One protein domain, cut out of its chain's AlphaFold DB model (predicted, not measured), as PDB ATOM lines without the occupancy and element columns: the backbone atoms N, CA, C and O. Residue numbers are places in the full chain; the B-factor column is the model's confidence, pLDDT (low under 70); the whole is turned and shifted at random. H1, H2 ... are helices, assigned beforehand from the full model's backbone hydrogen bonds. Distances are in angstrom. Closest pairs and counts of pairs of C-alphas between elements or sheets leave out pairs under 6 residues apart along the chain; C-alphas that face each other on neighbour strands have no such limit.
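Overview. This is residues 111 to 219 of the 220 residues of an uncharacterized protein of Plasmodium malariae (UniProt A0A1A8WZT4). One very long helix, H5, makes the longest axis; H1 runs side by side with its first half, H2 crosses it near its beginning, and H3 and H4 lie on the side of H5 away from H1. Residues 196 to 219, of which 196 to 217 belong to H5, stick out as a long arm. The printed part has 109 residues with five named helices, H1 to H5 in chain order, and no named strand: all helix. It is extended, with a radius of gyration of the C-alphas of 21.0 A and spans of 74 by 30 by 25 A.

Arrangement. Start at the hub, H5, residues 174 to 217, which touches three helices. Its residues 183 to 194 touch H1, residues 111 to 126, at a shallow tilt of 12 degrees, opposite ways; look at the closest C-alphas, Leu 120 and Tyr 187, 6.9 A apart. H2, residues 130 to 141, touches H5 at a steep tilt of 52 degrees, closest at C-alphas Val 131 and Ser 183, 5.8 A. H3, residues 146 to 156, only just touches H5, with 3 pairs of C-alphas within 8 A, the closest Ile 147 and Asp 174 at 7.2 A. H4, residues 160 to 163, is close to H5 but not clearly touching: C-alphas Phe 163 and Leu 177 are closest, at 7.5 A. The helix packing is mostly crossed, one touching pair of four being at a shallow tilt. In H1, H2, H3 and H5 every O i to N i+4 pair is within hydrogen-bond range; H4 is too short for one.

Along the chain. Find C-alpha 111 at (-19.343, 18.901, -15.934); from there H1 runs 21.1 A to residue 126. H2 measures 16.6 A, H3 15.6 A and H4 5.4 A. H5 runs 64.6 A from C-alpha 174 at (-37.877, 46.756, -14.496) to C-alpha 217 at (3.033, 5.535, -42.892).

Size, cuts and confidence. The C-alphas farthest apart, Asp 171 and Lys 219, stand 74.6 A apart. The printed part has no cut and no long link. Look for pLDDT under 70 at residues 143 to 144, 169 to 172 and 219.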
ATOM      1  N   LEU A 111     -19.082  18.416 -17.286       91.94
ATOM      2  CA  LEU A 111     -19.343  18.901 -15.934       91.94
ATOM      3  C   LEU A 111     -19.540  20.419 -15.934       91.94
ATOM      4  O   LEU A 111     -20.479  20.906 -15.315       91.94
ATOM      5  N   LEU A 112     -18.711  21.160 -16.676       91.38
ATOM      6  CA  LEU A 112     -18.892  22.604 -16.862       91.38
ATOM      7  C   LEU A 112     -20.231  22.936 -17.530       91.38
ATOM      8  O   LEU A 112     -20.922  23.843 -17.078       91.38
ATOM      9  N   LEU A 113     -20.627  22.182 -18.558       92.12
ATOM     10  CA  LEU A 113     -21.935  22.333 -19.200       92.12
ATOM     11  C   LEU A 113     -23.079  22.095 -18.201       92.12
ATOM     12  O   LEU A 113     -24.061  22.837 -18.193       92.12
ATOM     13  N   PHE A 114     -22.945  21.077 -17.350       92.75
ATOM     14  CA  PHE A 114     -23.940  20.741 -16.334       92.75
ATOM     15  C   PHE A 114     -24.050  21.826 -15.258       92.75
ATOM     16  O   PHE A 114     -25.153  22.272 -14.960       92.75
ATOM     17  N   LEU A 115     -22.921  22.323 -14.746       92.88
ATOM     18  CA  LEU A 115     -22.864  23.459 -13.818       92.88
ATOM     19  C   LEU A 115     -23.507  24.717 -14.414       92.88
ATOM     20  O   LEU A 115     -24.314  25.367 -13.753       92.88
ATOM     21  N   LEU A 116     -23.192  25.030 -15.674       91.69
ATOM     22  CA  LEU A 116     -23.763  26.175 -16.382       91.69
ATOM     23  C   LEU A 116     -25.283  26.028 -16.544       91.69
ATOM     24  O   LEU A 116     -26.026  26.985 -16.344       91.69
ATOM     25  N   SER A 117     -25.745  24.815 -16.852       90.81
ATOM     26  CA  SER A 117     -27.169  24.501 -16.990       90.81
ATOM     27  C   SER A 117     -27.905  24.590 -15.652       90.81
ATOM     28  O   SER A 117     -28.979  25.177 -15.596       90.81
ATOM     29  N   ILE A 118     -27.325  24.070 -14.562       91.25
ATOM     30  CA  ILE A 118     -27.887  24.214 -13.211       91.25
ATOM     31  C   ILE A 118     -27.984  25.690 -12.835       91.25
ATOM     32  O   ILE A 118     -29.029  26.123 -12.362       91.25
ATOM     33  N   SER A 119     -26.920  26.460 -13.067       89.81
ATOM     34  CA  SER A 119     -26.902  27.895 -12.783       89.81
ATOM     35  C   SER A 119     -28.013  28.622 -13.545       89.81
ATOM     36  O   SER A 119     -28.771  29.369 -12.934       89.81
ATOM     37  N   LEU A 120     -28.181  28.321 -14.838       88.94
ATOM     38  CA  LEU A 120     -29.257  28.870 -15.666       88.94
ATOM     39  C   LEU A 120     -30.646  28.520 -15.120       88.94
ATOM     40  O   LEU A 120     -31.519  29.380 -15.065       88.94
ATOM     41  N   ILE A 121     -30.864  27.272 -14.701       87.88
ATOM     42  CA  ILE A 121     -32.141  26.846 -14.111       87.88
ATOM     43  C   ILE A 121     -32.389  27.591 -12.794       87.88
ATOM     44  O   ILE A 121     -33.501  28.052 -12.550       87.88
ATOM     45  N   LEU A 122     -31.363  27.753 -11.960       88.00
ATOM     46  CA  LEU A 122     -31.473  28.464 -10.689       88.00
ATOM     47  C   LEU A 122     -31.844  29.939 -10.899       88.00
ATOM     48  O   LEU A 122     -32.713  30.457 -10.198       88.00
ATOM     49  N   ASP A 123     -31.256  30.588 -11.905       84.62
ATOM     50  CA  ASP A 123     -31.592  31.966 -12.267       84.62
ATOM     51  C   ASP A 123     -32.988  32.100 -12.895       84.62
ATOM     52  O   ASP A 123     -33.687  33.074 -12.620       84.62
ATOM     53  N   LEU A 124     -33.434  31.129 -13.700       79.94
ATOM     54  CA  LEU A 124     -34.754  31.179 -14.341       79.94
ATOM     55  C   LEU A 124     -35.916  30.851 -13.393       79.94
ATOM     56  O   LEU A 124     -36.984  31.444 -13.534       79.94
ATOM     57  N   PHE A 125     -35.737  29.900 -12.472       79.50
ATOM     58  CA  PHE A 125     -36.831  29.356 -11.655       79.50
ATOM     59  C   PHE A 125     -36.781  29.769 -10.184       79.50
ATOM     60  O   PHE A 125     -37.833  29.929  -9.571       79.50
ATOM     61  N   VAL A 126     -35.587  29.917  -9.605       76.12
ATOM     62  CA  VAL A 126     -35.418  30.176  -8.162       76.12
ATOM     63  C   VAL A 126     -35.110  31.650  -7.891       76.12
ATOM     64  O   VAL A 126     -35.424  32.153  -6.818       76.12
ATOM     65  N   GLY A 127     -34.531  32.364  -8.863       72.50
ATOM     66  CA  GLY A 127     -34.139  33.768  -8.709       72.50
ATOM     67  C   GLY A 127     -32.925  33.970  -7.794       72.50
ATOM     68  O   GLY A 127     -32.640  35.092  -7.389       72.50
ATOM     69  N   CYS A 128     -32.204  32.893  -7.469       73.06
ATOM     70  CA  CYS A 128     -31.028  32.899  -6.593       73.06
ATOM     71  C   CYS A 128     -29.725  32.593  -7.347       73.06
ATOM     72  O   CYS A 128     -28.792  32.057  -6.755       73.06
ATOM     73  N   GLY A 129     -29.660  32.832  -8.656       82.00
ATOM     74  CA  GLY A 129     -28.432  32.611  -9.413       82.00
ATOM     75  C   GLY A 129     -27.567  33.866  -9.532       82.00
ATOM     76  O   GLY A 129     -27.799  34.905  -8.902       82.00
ATOM     77  N   ILE A 130     -26.524  33.739 -10.351       84.38
ATOM     78  CA  ILE A 130     -25.432  34.713 -10.448       84.38
ATOM     79  C   ILE A 130     -25.909  36.051 -11.025       84.38
ATOM     80  O   ILE A 130     -25.356  37.106 -10.722       84.38
ATOM     81  N   VAL A 131     -26.964  36.025 -11.843       87.62
ATOM     82  CA  VAL A 131     -27.550  37.225 -12.438       87.62
ATOM     83  C   VAL A 131     -28.234  38.077 -11.372       87.62
ATOM     84  O   VAL A 131     -28.153  39.302 -11.441       87.62
ATOM     85  N   ASN A 132     -28.868  37.457 -10.372       83.50
ATOM     86  CA  ASN A 132     -29.503  38.192  -9.280       83.50
ATOM     87  C   ASN A 132     -28.470  38.885  -8.377       83.50
ATOM     88  O   ASN A 132     -28.652  40.044  -8.007       83.50
ATOM     89  N   GLU A 133     -27.346  38.224  -8.088       84.56
ATOM     90  CA  GLU A 133     -26.228  38.852  -7.370       84.56
ATOM     91  C   GLU A 133     -25.667  40.056  -8.142       84.56
ATOM     92  O   GLU A 133     -25.506  41.142  -7.583       84.56
ATOM     93  N   LEU A 134     -25.441  39.902  -9.451       84.56
ATOM     94  CA  LEU A 134     -24.979  40.994 -10.312       84.56
ATOM     95  C   LEU A 134     -25.985  42.147 -10.380       84.56
ATOM     96  O   LEU A 134     -25.591  43.311 -10.345       84.56
ATOM     97  N   TYR A 135     -27.279  41.842 -10.448       83.81
ATOM     98  CA  TYR A 135     -28.345  42.837 -10.443       83.81
ATOM     99  C   TYR A 135     -28.307  43.718  -9.187       83.81
ATOM    100  O   TYR A 135     -28.364  44.944  -9.306       83.81
ATOM    101  N   GLN A 136     -28.140  43.116  -8.004       82.50
ATOM    102  CA  GLN A 136     -28.030  43.865  -6.748       82.50
ATOM    103  C   GLN A 136     -26.832  44.820  -6.769       82.50
ATOM    104  O   GLN A 136     -26.965  45.998  -6.439       82.50
ATOM    105  N   ILE A 137     -25.675  44.345  -7.241       84.69
ATOM    106  CA  ILE A 137     -24.464  45.168  -7.373       84.69
ATOM    107  C   ILE A 137     -24.695  46.332  -8.344       84.69
ATOM    108  O   ILE A 137     -24.311  47.468  -8.053       84.69
ATOM    109  N   ILE A 138     -25.333  46.076  -9.488       82.50
ATOM    110  CA  ILE A 138     -25.590  47.092 -10.515       82.50
ATOM    111  C   ILE A 138     -26.532  48.172  -9.992       82.50
ATOM    112  O   ILE A 138     -26.262  49.346 -10.220       82.50
ATOM    113  N   ILE A 139     -27.598  47.818  -9.270       79.50
ATOM    114  CA  ILE A 139     -28.512  48.812  -8.688       79.50
ATOM    115  C   ILE A 139     -27.822  49.668  -7.636       79.50
ATOM    116  O   ILE A 139     -27.998  50.886  -7.631       79.50
ATOM    117  N   VAL A 140     -27.022  49.049  -6.767       82.31
ATOM    118  CA  VAL A 140     -26.238  49.782  -5.765       82.31
ATOM    119  C   VAL A 140     -25.258  50.743  -6.446       82.31
ATOM    120  O   VAL A 140     -25.060  51.860  -5.973       82.31
ATOM    121  N   SER A 141     -24.680  50.337  -7.578       80.19
ATOM    122  CA  SER A 141     -23.649  51.105  -8.283       80.19
ATOM    123  C   SER A 141     -24.207  52.182  -9.225       80.19
ATOM    124  O   SER A 141     -23.595  53.236  -9.380       80.19
ATOM    125  N   TYR A 142     -25.355  51.947  -9.864       72.62
ATOM    126  CA  TYR A 142     -25.924  52.811 -10.900       72.62
ATOM    127  C   TYR A 142     -27.339  53.260 -10.530       72.62
ATOM    128  O   TYR A 142     -28.304  52.500 -10.616       72.62
ATOM    129  N   LYS A 143     -27.486  54.550 -10.203       67.88
ATOM    130  CA  LYS A 143     -28.785  55.186  -9.940       67.88
ATOM    131  C   LYS A 143     -29.650  55.235 -11.213       67.88
ATOM    132  O   LYS A 143     -29.512  56.149 -12.016       67.88
ATOM    133  N   GLY A 144     -30.529  54.240 -11.377       67.06
ATOM    134  CA  GLY A 144     -31.862  54.240 -12.020       67.06
ATOM    135  C   GLY A 144     -32.065  54.676 -13.485       67.06
ATOM    136  O   GLY A 144     -32.941  54.132 -14.148       67.06
ATOM    137  N   GLY A 145     -31.298  55.623 -14.029       73.94
ATOM    138  CA  GLY A 145     -31.647  56.303 -15.289       73.94
ATOM    139  C   GLY A 145     -31.409  55.502 -16.575       73.94
ATOM    140  O   GLY A 145     -31.993  55.802 -17.611       73.94
ATOM    141  N   TRP A 146     -30.568  54.470 -16.537       82.25
ATOM    142  CA  TRP A 146     -30.156  53.716 -17.730       82.25
ATOM    143  C   TRP A 146     -31.163  52.633 -18.160       82.25
ATOM    144  O   TRP A 146     -31.096  52.143 -19.288       82.25
ATOM    145  N   ILE A 147     -32.106  52.270 -17.283       81.25
ATOM    146  CA  ILE A 147     -33.102  51.213 -17.522       81.25
ATOM    147  C   ILE A 147     -34.034  51.601 -18.673       81.25
ATOM    148  O   ILE A 147     -34.354  50.775 -19.528       81.25
ATOM    149  N   GLU A 148     -34.426  52.874 -18.742       83.06
ATOM    150  CA  GLU A 148     -35.297  53.371 -19.807       83.06
ATOM    151  C   GLU A 148     -34.581  53.374 -21.166       83.06
ATOM    152  O   GLU A 148     -35.142  52.959 -22.183       83.06
ATOM    153  N   THR A 149     -33.294  53.728 -21.178       87.56
ATOM    154  CA  THR A 149     -32.438  53.604 -22.364       87.56
ATOM    155  C   THR A 149     -32.338  52.150 -22.825       87.56
ATOM    156  O   THR A 149     -32.494  51.868 -24.015       87.56
ATOM    157  N   LEU A 150     -32.139  51.210 -21.893       86.88
ATOM    158  CA  LEU A 150     -32.103  49.778 -22.191       86.88
ATOM    159  C   LEU A 150     -33.427  49.303 -22.805       86.88
ATOM    160  O   LEU A 150     -33.423  48.643 -23.845       86.88
ATOM    161  N   ARG A 151     -34.562  49.655 -22.194       86.44
ATOM    162  CA  ARG A 151     -35.900  49.276 -22.668       86.44
ATOM    163  C   ARG A 151     -36.135  49.733 -24.104       86.44
ATOM    164  O   ARG A 151     -36.570  48.938 -24.941       86.44
ATOM    165  N   ASN A 152     -35.835  50.996 -24.392       87.50
ATOM    166  CA  ASN A 152     -36.018  51.570 -25.721       87.50
ATOM    167  C   ASN A 152     -35.076  50.929 -26.748       87.50
ATOM    168  O   ASN A 152     -35.516  50.598 -27.852       87.50
ATOM    169  N   GLY A 153     -33.833  50.629 -26.355       88.69
ATOM    170  CA  GLY A 153     -32.894  49.856 -27.170       88.69
ATOM    171  C   GLY A 153     -33.421  48.461 -27.527       88.69
ATOM    172  O   GLY A 153     -33.436  48.085 -28.698       88.69
ATOM    173  N   ILE A 154     -33.937  47.708 -26.549       88.12
ATOM    174  CA  ILE A 154     -34.522  46.376 -26.785       88.12
ATOM    175  C   ILE A 154     -35.750  46.477 -27.698       88.12
ATOM    176  O   ILE A 154     -35.904  45.659 -28.609       88.12
ATOM    177  N   ARG A 155     -36.608  47.486 -27.501       87.31
ATOM    178  CA  ARG A 155     -37.824  47.697 -28.301       87.31
ATOM    179  C   ARG A 155     -37.521  47.964 -29.779       87.31
ATOM    180  O   ARG A 155     -38.309  47.540 -30.620       87.31
ATOM    181  N   GLY A 156     -36.408  48.636 -30.078       87.94
ATOM    182  CA  GLY A 156     -35.921  48.870 -31.443       87.94
ATOM    183  C   GLY A 156     -35.120  47.709 -32.042       87.94
ATOM    184  O   GLY A 156     -34.807  47.731 -33.229       87.94
ATOM    185  N   SER A 157     -34.781  46.694 -31.247       88.19
ATOM    186  CA  SER A 157     -33.943  45.575 -31.680       88.19
ATOM    187  C   SER A 157     -34.757  44.433 -32.314       88.19
ATOM    188  O   SER A 157     -35.935  44.246 -31.985       88.19
ATOM    189  N   PRO A 158     -34.126  43.570 -33.136       87.94
ATOM    190  CA  PRO A 158     -34.756  42.335 -33.615       87.94
ATOM    191  C   PRO A 158     -35.118  41.360 -32.479       87.94
ATOM    192  O   PRO A 158     -35.919  40.450 -32.678       87.94
ATOM    193  N   PHE A 159     -34.577  41.563 -31.273       83.62
ATOM    194  CA  PHE A 159     -34.827  40.722 -30.102       83.62
ATOM    195  C   PHE A 159     -36.074  41.121 -29.310       83.62
ATOM    196  O   PHE A 159     -36.395  40.454 -28.330       83.62
ATOM    197  N   LYS A 160     -36.823  42.153 -29.727       87.00
ATOM    198  CA  LYS A 160     -38.034  42.628 -29.032       87.00
ATOM    199  C   LYS A 160     -38.980  41.491 -28.617       87.00
ATOM    200  O   LYS A 160     -39.462  41.491 -27.489       87.00
ATOM    201  N   LYS A 161     -39.204  40.508 -29.500       86.12
ATOM    202  CA  LYS A 161     -40.090  39.353 -29.249       86.12
ATOM    203  C   LYS A 161     -39.651  38.489 -28.060       86.12
ATOM    204  O   LYS A 161     -40.490  37.948 -27.357       86.12
ATOM    205  N   MET A 162     -38.346  38.382 -27.795       83.12
ATOM    206  CA  MET A 162     -37.822  37.603 -26.662       83.12
ATOM    207  C   MET A 162     -38.127  38.254 -25.306       83.12
ATOM    208  O   MET A 162     -38.152  37.580 -24.279       83.12
ATOM    209  N   PHE A 163     -38.384  39.562 -25.309       85.00
ATOM    210  CA  PHE A 163     -38.679  40.364 -24.121       85.00
ATOM    211  C   PHE A 163     -40.138  40.850 -24.093       85.00
ATOM    212  O   PHE A 163     -40.527  41.682 -23.263       85.00
ATOM    213  N   GLU A 164     -40.967  40.324 -24.995       78.38
ATOM    214  CA  GLU A 164     -42.386  40.630 -25.082       78.38
ATOM    215  C   GLU A 164     -43.086  40.190 -23.782       78.38
ATOM    216  O   GLU A 164     -42.868  39.093 -23.270       78.38
ATOM    217  N   GLY A 165     -43.836  41.104 -23.160       76.31
ATOM    218  CA  GLY A 165     -44.427  40.931 -21.823       76.31
ATOM    219  C   GLY A 165     -43.687  41.641 -20.679       76.31
ATOM    220  O   GLY A 165     -44.316  41.972 -19.666       76.31
ATOM    221  N   VAL A 166     -42.396  41.958 -20.854       76.88
ATOM    222  CA  VAL A 166     -41.575  42.665 -19.844       76.88
ATOM    223  C   VAL A 166     -41.220  44.097 -20.270       76.88
ATOM    224  O   VAL A 166     -40.977  44.953 -19.429       76.88
ATOM    225  N   ILE A 167     -41.289  44.402 -21.570       75.38
ATOM    226  CA  ILE A 167     -41.033  45.750 -22.117       75.38
ATOM    227  C   ILE A 167     -42.118  46.776 -21.727       75.38
ATOM    228  O   ILE A 167     -41.826  47.969 -21.686       75.38
ATOM    229  N   THR A 168     -43.356  46.359 -21.428       71.44
ATOM    230  CA  THR A 168     -44.452  47.287 -21.077       71.44
ATOM    231  C   THR A 168     -44.135  48.051 -19.784       71.44
ATOM    232  O   THR A 168     -43.772  47.393 -18.807       71.44
ATOM    233  N   PRO A 169     -44.311  49.382 -19.734       59.72
ATOM    234  CA  PRO A 169     -43.986  50.180 -18.556       59.72
ATOM    235  C   PRO A 169     -44.891  49.785 -17.385       59.72
ATOM    236  O   PRO A 169     -46.116  49.776 -17.496       59.72
ATOM    237  N   THR A 170     -44.290  49.347 -16.285       59.69
ATOM    238  CA  THR A 170     -44.947  49.110 -14.990       59.69
ATOM    239  C   THR A 170     -43.841  48.945 -13.952       59.69
ATOM    240  O   THR A 170     -42.929  48.158 -14.188       59.69
ATOM    241  N   ASP A 171     -43.931  49.614 -12.799       57.06
ATOM    242  CA  ASP A 171     -42.849  49.683 -11.791       57.06
ATOM    243  C   ASP A 171     -42.317  48.317 -11.314       57.06
ATOM    244  O   ASP A 171     -41.168  48.191 -10.901       57.06
ATOM    245  N   ARG A 172     -43.123  47.249 -11.406       61.88
ATOM    246  CA  ARG A 172     -42.706  45.879 -11.047       61.88
ATOM    247  C   ARG A 172     -41.924  45.134 -12.136       61.88
ATOM    248  O   ARG A 172     -41.450  44.032 -11.874       61.88
ATOM    249  N   LYS A 173     -41.822  45.667 -13.358       71.12
ATOM    250  CA  LYS A 173     -41.264  44.939 -14.514       71.12
ATOM    251  C   LYS A 173     -39.807  45.269 -14.822       71.12
ATOM    252  O   LYS A 173     -39.192  44.544 -15.598       71.12
ATOM    253  N   ASP A 174     -39.233  46.284 -14.188       76.38
ATOM    254  CA  ASP A 174     -37.877  46.756 -14.496       76.38
ATOM    255  C   ASP A 174     -36.805  45.803 -13.980       76.38
ATOM    256  O   ASP A 174     -35.907  45.411 -14.723       76.38
ATOM    257  N   SER A 175     -36.963  45.333 -12.743       77.69
ATOM    258  CA  SER A 175     -36.130  44.271 -12.176       77.69
ATOM    259  C   SER A 175     -36.165  43.013 -13.046       77.69
ATOM    260  O   SER A 175     -35.131  42.451 -13.394       77.69
ATOM    261  N   ILE A 176     -37.361  42.622 -13.490       81.00
ATOM    262  CA  ILE A 176     -37.584  41.450 -14.341       81.00
ATOM    263  C   ILE A 176     -36.942  41.642 -15.725       81.00
ATOM    264  O   ILE A 176     -36.368  40.695 -16.264       81.00
ATOM    265  N   LEU A 177     -37.015  42.848 -16.304       84.00
ATOM    266  CA  LEU A 177     -36.392  43.183 -17.589       84.00
ATOM    267  C   LEU A 177     -34.878  42.992 -17.502       84.00
ATOM    268  O   LEU A 177     -34.291  42.318 -18.346       84.00
ATOM    269  N   ILE A 178     -34.271  43.563 -16.464       81.88
ATOM    270  CA  ILE A 178     -32.826  43.557 -16.253       81.88
ATOM    271  C   ILE A 178     -32.331  42.131 -16.013       81.88
ATOM    272  O   ILE A 178     -31.400  41.687 -16.688       81.88
ATOM    273  N   LEU A 179     -32.994  41.388 -15.121       84.00
ATOM    274  CA  LEU A 179     -32.663  39.992 -14.834       84.00
ATOM    275  C   LEU A 179     -32.750  39.130 -16.099       84.00
ATOM    276  O   LEU A 179     -31.803  38.417 -16.425       84.00
ATOM    277  N   LYS A 180     -33.838  39.235 -16.875       85.69
ATOM    278  CA  LYS A 180     -33.965  38.481 -18.134       85.69
ATOM    279  C   LYS A 180     -32.908  38.876 -19.159       85.69
ATOM    280  O   LYS A 180     -32.382  38.004 -19.848       85.69
ATOM    281  N   PHE A 181     -32.600  40.165 -19.281       86.88
ATOM    282  CA  PHE A 181     -31.631  40.663 -20.256       86.88
ATOM    283  C   PHE A 181     -30.219  40.162 -19.949       86.88
ATOM    284  O   PHE A 181     -29.587  39.542 -20.805       86.88
ATOM    285  N   PHE A 182     -29.754  40.347 -18.712       85.94
ATOM    286  CA  PHE A 182     -28.428  39.890 -18.306       85.94
ATOM    287  C   PHE A 182     -28.316  38.373 -18.280       85.94
ATOM    288  O   PHE A 182     -27.311  37.855 -18.756       85.94
ATOM    289  N   SER A 183     -29.345  37.659 -17.816       87.44
ATOM    290  CA  SER A 183     -29.378  36.196 -17.883       87.44
ATOM    291  C   SER A 183     -29.202  35.718 -19.323       87.44
ATOM    292  O   SER A 183     -28.298  34.937 -19.616       87.44
ATOM    293  N   THR A 184     -29.969  36.287 -20.258       86.69
ATOM    294  CA  THR A 184     -29.857  35.930 -21.677       86.69
ATOM    295  C   THR A 184     -28.438  36.152 -22.201       86.69
ATOM    296  O   THR A 184     -27.873  35.245 -22.805       86.69
ATOM    297  N   ILE A 185     -27.829  37.313 -21.942       89.00
ATOM    298  CA  ILE A 185     -26.482  37.630 -22.440       89.00
ATOM    299  C   ILE A 185     -25.416  36.746 -21.794       89.00
ATOM    300  O   ILE A 185     -24.609  36.152 -22.508       89.00
ATOM    301  N   ILE A 186     -25.402  36.653 -20.463       90.38
ATOM    302  CA  ILE A 186     -24.372  35.936 -19.707       90.38
ATOM    303  C   ILE A 186     -24.378  34.462 -20.091       90.38
ATOM    304  O   ILE A 186     -23.327  33.909 -20.426       90.38
ATOM    305  N   TYR A 187     -25.548  33.827 -20.096       90.88
ATOM    306  CA  TYR A 187     -25.632  32.411 -20.416       90.88
ATOM    307  C   TYR A 187     -25.406  32.150 -21.897       90.88
ATOM    308  O   TYR A 187     -24.623  31.259 -22.219       90.88
ATOM    309  N   PHE A 188     -25.997  32.935 -22.805       89.94
ATOM    310  CA  PHE A 188     -25.752  32.762 -24.240       89.94
ATOM    311  C   PHE A 188     -24.263  32.881 -24.568       89.94
ATOM    312  O   PHE A 188     -23.713  32.015 -25.250       89.94
ATOM    313  N   LEU A 189     -23.587  33.895 -24.023       92.56
ATOM    314  CA  LEU A 189     -22.155  34.087 -24.220       92.56
ATOM    315  C   LEU A 189     -21.348  32.934 -23.615       92.56
ATOM    316  O   LEU A 189     -20.438  32.420 -24.261       92.56
ATOM    317  N   SER A 190     -21.710  32.483 -22.416       92.06
ATOM    318  CA  SER A 190     -21.037  31.362 -21.753       92.06
ATOM    319  C   SER A 190     -21.169  30.060 -22.548       92.06
ATOM    320  O   SER A 190     -20.169  29.383 -22.789       92.06
ATOM    321  N   PHE A 191     -22.373  29.730 -23.027       90.50
ATOM    322  CA  PHE A 191     -22.609  28.568 -23.886       90.50
ATOM    323  C   PHE A 191     -21.877  28.694 -25.224       90.50
ATOM    324  O   PHE A 191     -21.293  27.717 -25.698       90.50
ATOM    325  N   PHE A 192     -21.857  29.886 -25.821       92.81
ATOM    326  CA  PHE A 192     -21.177  30.137 -27.087       92.81
ATOM    327  C   PHE A 192     -19.658  29.955 -26.972       92.81
ATOM    328  O   PHE A 192     -19.058  29.225 -27.765       92.81
ATOM    329  N   VAL A 193     -19.034  30.543 -25.946       94.00
ATOM    330  CA  VAL A 193     -17.595  30.399 -25.672       94.00
ATOM    331  C   VAL A 193     -17.241  28.944 -25.367       94.00
ATOM    332  O   VAL A 193     -16.257  28.421 -25.903       94.00
ATOM    333  N   LEU A 194     -18.053  28.260 -24.556       92.50
ATOM    334  CA  LEU A 194     -17.858  26.843 -24.252       92.50
ATOM    335  C   LEU A 194     -17.950  25.989 -25.525       92.50
ATOM    336  O   LEU A 194     -17.080  25.151 -25.771       92.50
ATOM    337  N   GLY A 195     -18.945  26.250 -26.374       92.06
ATOM    338  CA  GLY A 195     -19.132  25.579 -27.658       92.06
ATOM    339  C   GLY A 195     -17.934  25.761 -28.590       92.06
ATOM    340  O   GLY A 195     -17.372  24.774 -29.068       92.06
ATOM    341  N   ILE A 196     -17.475  27.000 -28.791       94.19
ATOM    342  CA  ILE A 196     -16.281  27.294 -29.603       94.19
ATOM    343  C   ILE A 196     -15.052  26.569 -29.050       94.19
ATOM    344  O   ILE A 196     -14.285  25.985 -29.816       94.19
ATOM    345  N   THR A 197     -14.874  26.566 -27.730       92.00
ATOM    346  CA  THR A 197     -13.735  25.912 -27.076       92.00
ATOM    347  C   THR A 197     -13.727  24.406 -27.340       92.00
ATOM    348  O   THR A 197     -12.692  23.846 -27.711       92.00
ATOM    349  N   ILE A 198     -14.885  23.749 -27.218       90.44
ATOM    350  CA  ILE A 198     -15.038  22.319 -27.519       90.44
ATOM    351  C   ILE A 198     -14.748  22.056 -29.002       90.44
ATOM    352  O   ILE A 198     -13.961  21.163 -29.323       90.44
ATOM    353  N   MET A 199     -15.313  22.861 -29.905       91.12
ATOM    354  CA  MET A 199     -15.105  22.721 -31.350       91.12
ATOM    355  C   MET A 199     -13.630  22.876 -31.738       91.12
ATOM    356  O   MET A 199     -13.090  22.035 -32.461       91.12
ATOM    357  N   LEU A 200     -12.939  23.894 -31.214       91.94
ATOM    358  CA  LEU A 200     -11.501  24.088 -31.417       91.94
ATOM    359  C   LEU A 200     -10.692  22.904 -30.883       91.94
ATOM    360  O   LEU A 200      -9.777  22.435 -31.565       91.94
ATOM    361  N   GLY A 201     -11.043  22.389 -29.703       88.38
ATOM    362  CA  GLY A 201     -10.412  21.209 -29.118       88.38
ATOM    363  C   GLY A 201     -10.523  19.975 -30.019       88.38
ATOM    364  O   GLY A 201      -9.517  19.301 -30.267       88.38
ATOM    365  N   ILE A 202     -11.712  19.718 -30.570       88.19
ATOM    366  CA  ILE A 202     -11.977  18.591 -31.480       88.19
ATOM    367  C   ILE A 202     -11.200  18.752 -32.792       88.19
ATOM    368  O   ILE A 202     -10.488  17.831 -33.208       88.19
ATOM    369  N   VAL A 203     -11.281  19.922 -33.435       90.75
ATOM    370  CA  VAL A 203     -10.580  20.202 -34.700       90.75
ATOM    371  C   VAL A 203      -9.066  20.093 -34.518       90.75
ATOM    372  O   VAL A 203      -8.376  19.476 -35.339       90.75
ATOM    373  N   TYR A 204      -8.539  20.648 -33.425       89.81
ATOM    374  CA  TYR A 204      -7.127  20.546 -33.082       89.81
ATOM    375  C   TYR A 204      -6.705  19.086 -32.908       89.81
ATOM    376  O   TYR A 204      -5.724  18.661 -33.526       89.81
ATOM    377  N   TYR A 205      -7.457  18.307 -32.125       86.56
ATOM    378  CA  TYR A 205      -7.184  16.888 -31.912       86.56
ATOM    379  C   TYR A 205      -7.147  16.128 -33.242       86.56
ATOM    380  O   TYR A 205      -6.135  15.502 -33.562       86.56
ATOM    381  N   HIS A 206      -8.179  16.273 -34.075       86.25
ATOM    382  CA  HIS A 206      -8.271  15.598 -35.369       86.25
ATOM    383  C   HIS A 206      -7.099  15.947 -36.306       86.25
ATOM    384  O   HIS A 206      -6.476  15.065 -36.906       86.25
ATOM    385  N   LYS A 207      -6.707  17.228 -36.379       88.25
ATOM    386  CA  LYS A 207      -5.534  17.667 -37.159       88.25
ATOM    387  C   LYS A 207      -4.247  16.979 -36.693       88.25
ATOM    388  O   LYS A 207      -3.388  16.659 -37.522       88.25
ATOM    389  N   LYS A 208      -4.091  16.738 -35.387       85.88
ATOM    390  CA  LYS A 208      -2.927  16.030 -34.835       85.88
ATOM    391  C   LYS A 208      -2.972  14.527 -35.096       85.88
ATOM    392  O   LYS A 208      -1.920  13.980 -35.420       85.88
ATOM    393  N   VAL A 209      -4.143  13.891 -35.059       85.06
ATOM    394  CA  VAL A 209      -4.303  12.479 -35.459       85.06
ATOM    395  C   VAL A 209      -3.856  12.280 -36.909       85.06
ATOM    396  O   VAL A 209      -2.971  11.470 -37.177       85.06
ATOM    397  N   LYS A 210      -4.337  13.117 -37.837       86.62
ATOM    398  CA  LYS A 210      -3.921  13.058 -39.251       86.62
ATOM    399  C   LYS A 210      -2.411  13.264 -39.433       86.62
ATOM    400  O   LYS A 210      -1.788  12.656 -40.303       86.62
ATOM    401  N   LYS A 211      -1.789  14.131 -38.623       86.38
ATOM    402  CA  LYS A 211      -0.325  14.324 -38.619       86.38
ATOM    403  C   LYS A 211       0.402  13.062 -38.139       86.38
ATOM    404  O   LYS A 211       1.402  12.690 -38.750       86.38
ATOM    405  N   TYR A 212      -0.091  12.419 -37.084       85.38
ATOM    406  CA  TYR A 212       0.456  11.171 -36.552       85.38
ATOM    407  C   TYR A 212       0.417  10.043 -37.592       85.38
ATOM    408  O   TYR A 212       1.453   9.435 -37.866       85.38
ATOM    409  N   GLU A 213      -0.723   9.833 -38.254       85.06
ATOM    410  CA  GLU A 213      -0.871   8.813 -39.301       85.06
ATOM    411  C   GLU A 213       0.132   9.021 -40.443       85.06
ATOM    412  O   GLU A 213       0.852   8.095 -40.817       85.06
ATOM    413  N   LYS A 214       0.281  10.259 -40.934       85.94
ATOM    414  CA  LYS A 214       1.278  10.589 -41.968       85.94
ATOM    415  C   LYS A 214       2.710  10.245 -41.547       85.94
ATOM    416  O   LYS A 214       3.494   9.786 -42.372       85.94
ATOM    417  N   ILE A 215       3.075  10.474 -40.281       83.56
ATOM    418  CA  ILE A 215       4.413  10.147 -39.754       83.56
ATOM    419  C   ILE A 215       4.610   8.630 -39.655       83.56
ATOM    420  O   ILE A 215       5.720   8.149 -39.886       83.56
ATOM    421  N   LYS A 216       3.551   7.891 -39.308       79.62
ATOM    422  CA  LYS A 216       3.555   6.432 -39.182       79.62
ATOM    423  C   LYS A 216       3.736   5.746 -40.538       79.62
ATOM    424  O   LYS A 216       4.597   4.881 -40.656       79.62
ATOM    425  N   PHE A 217       2.983   6.156 -41.561       75.62
ATOM    426  CA  PHE A 217       3.033   5.535 -42.892       75.62
ATOM    427  C   PHE A 217       4.260   5.929 -43.722       75.62
ATOM    428  O   PHE A 217       4.707   5.120 -44.518       75.62
ATOM    429  N   ARG A 218       4.882   7.095 -43.483       71.38
ATOM    430  CA  ARG A 218       6.164   7.470 -44.125       71.38
ATOM    431  C   ARG A 218       7.352   6.568 -43.770       71.38
ATOM    432  O   ARG A 218       8.440   6.800 -44.282       71.38
ATOM    433  N   LYS A 219       7.190   5.655 -42.811       57.47
ATOM    434  CA  LYS A 219       8.254   4.783 -42.295       57.47
ATOM    435  C   LYS A 219       8.101   3.315 -42.716       57.47
ATOM    436  O   LYS A 219       8.893   2.500 -42.249       57.47
TER     437      LYS A 219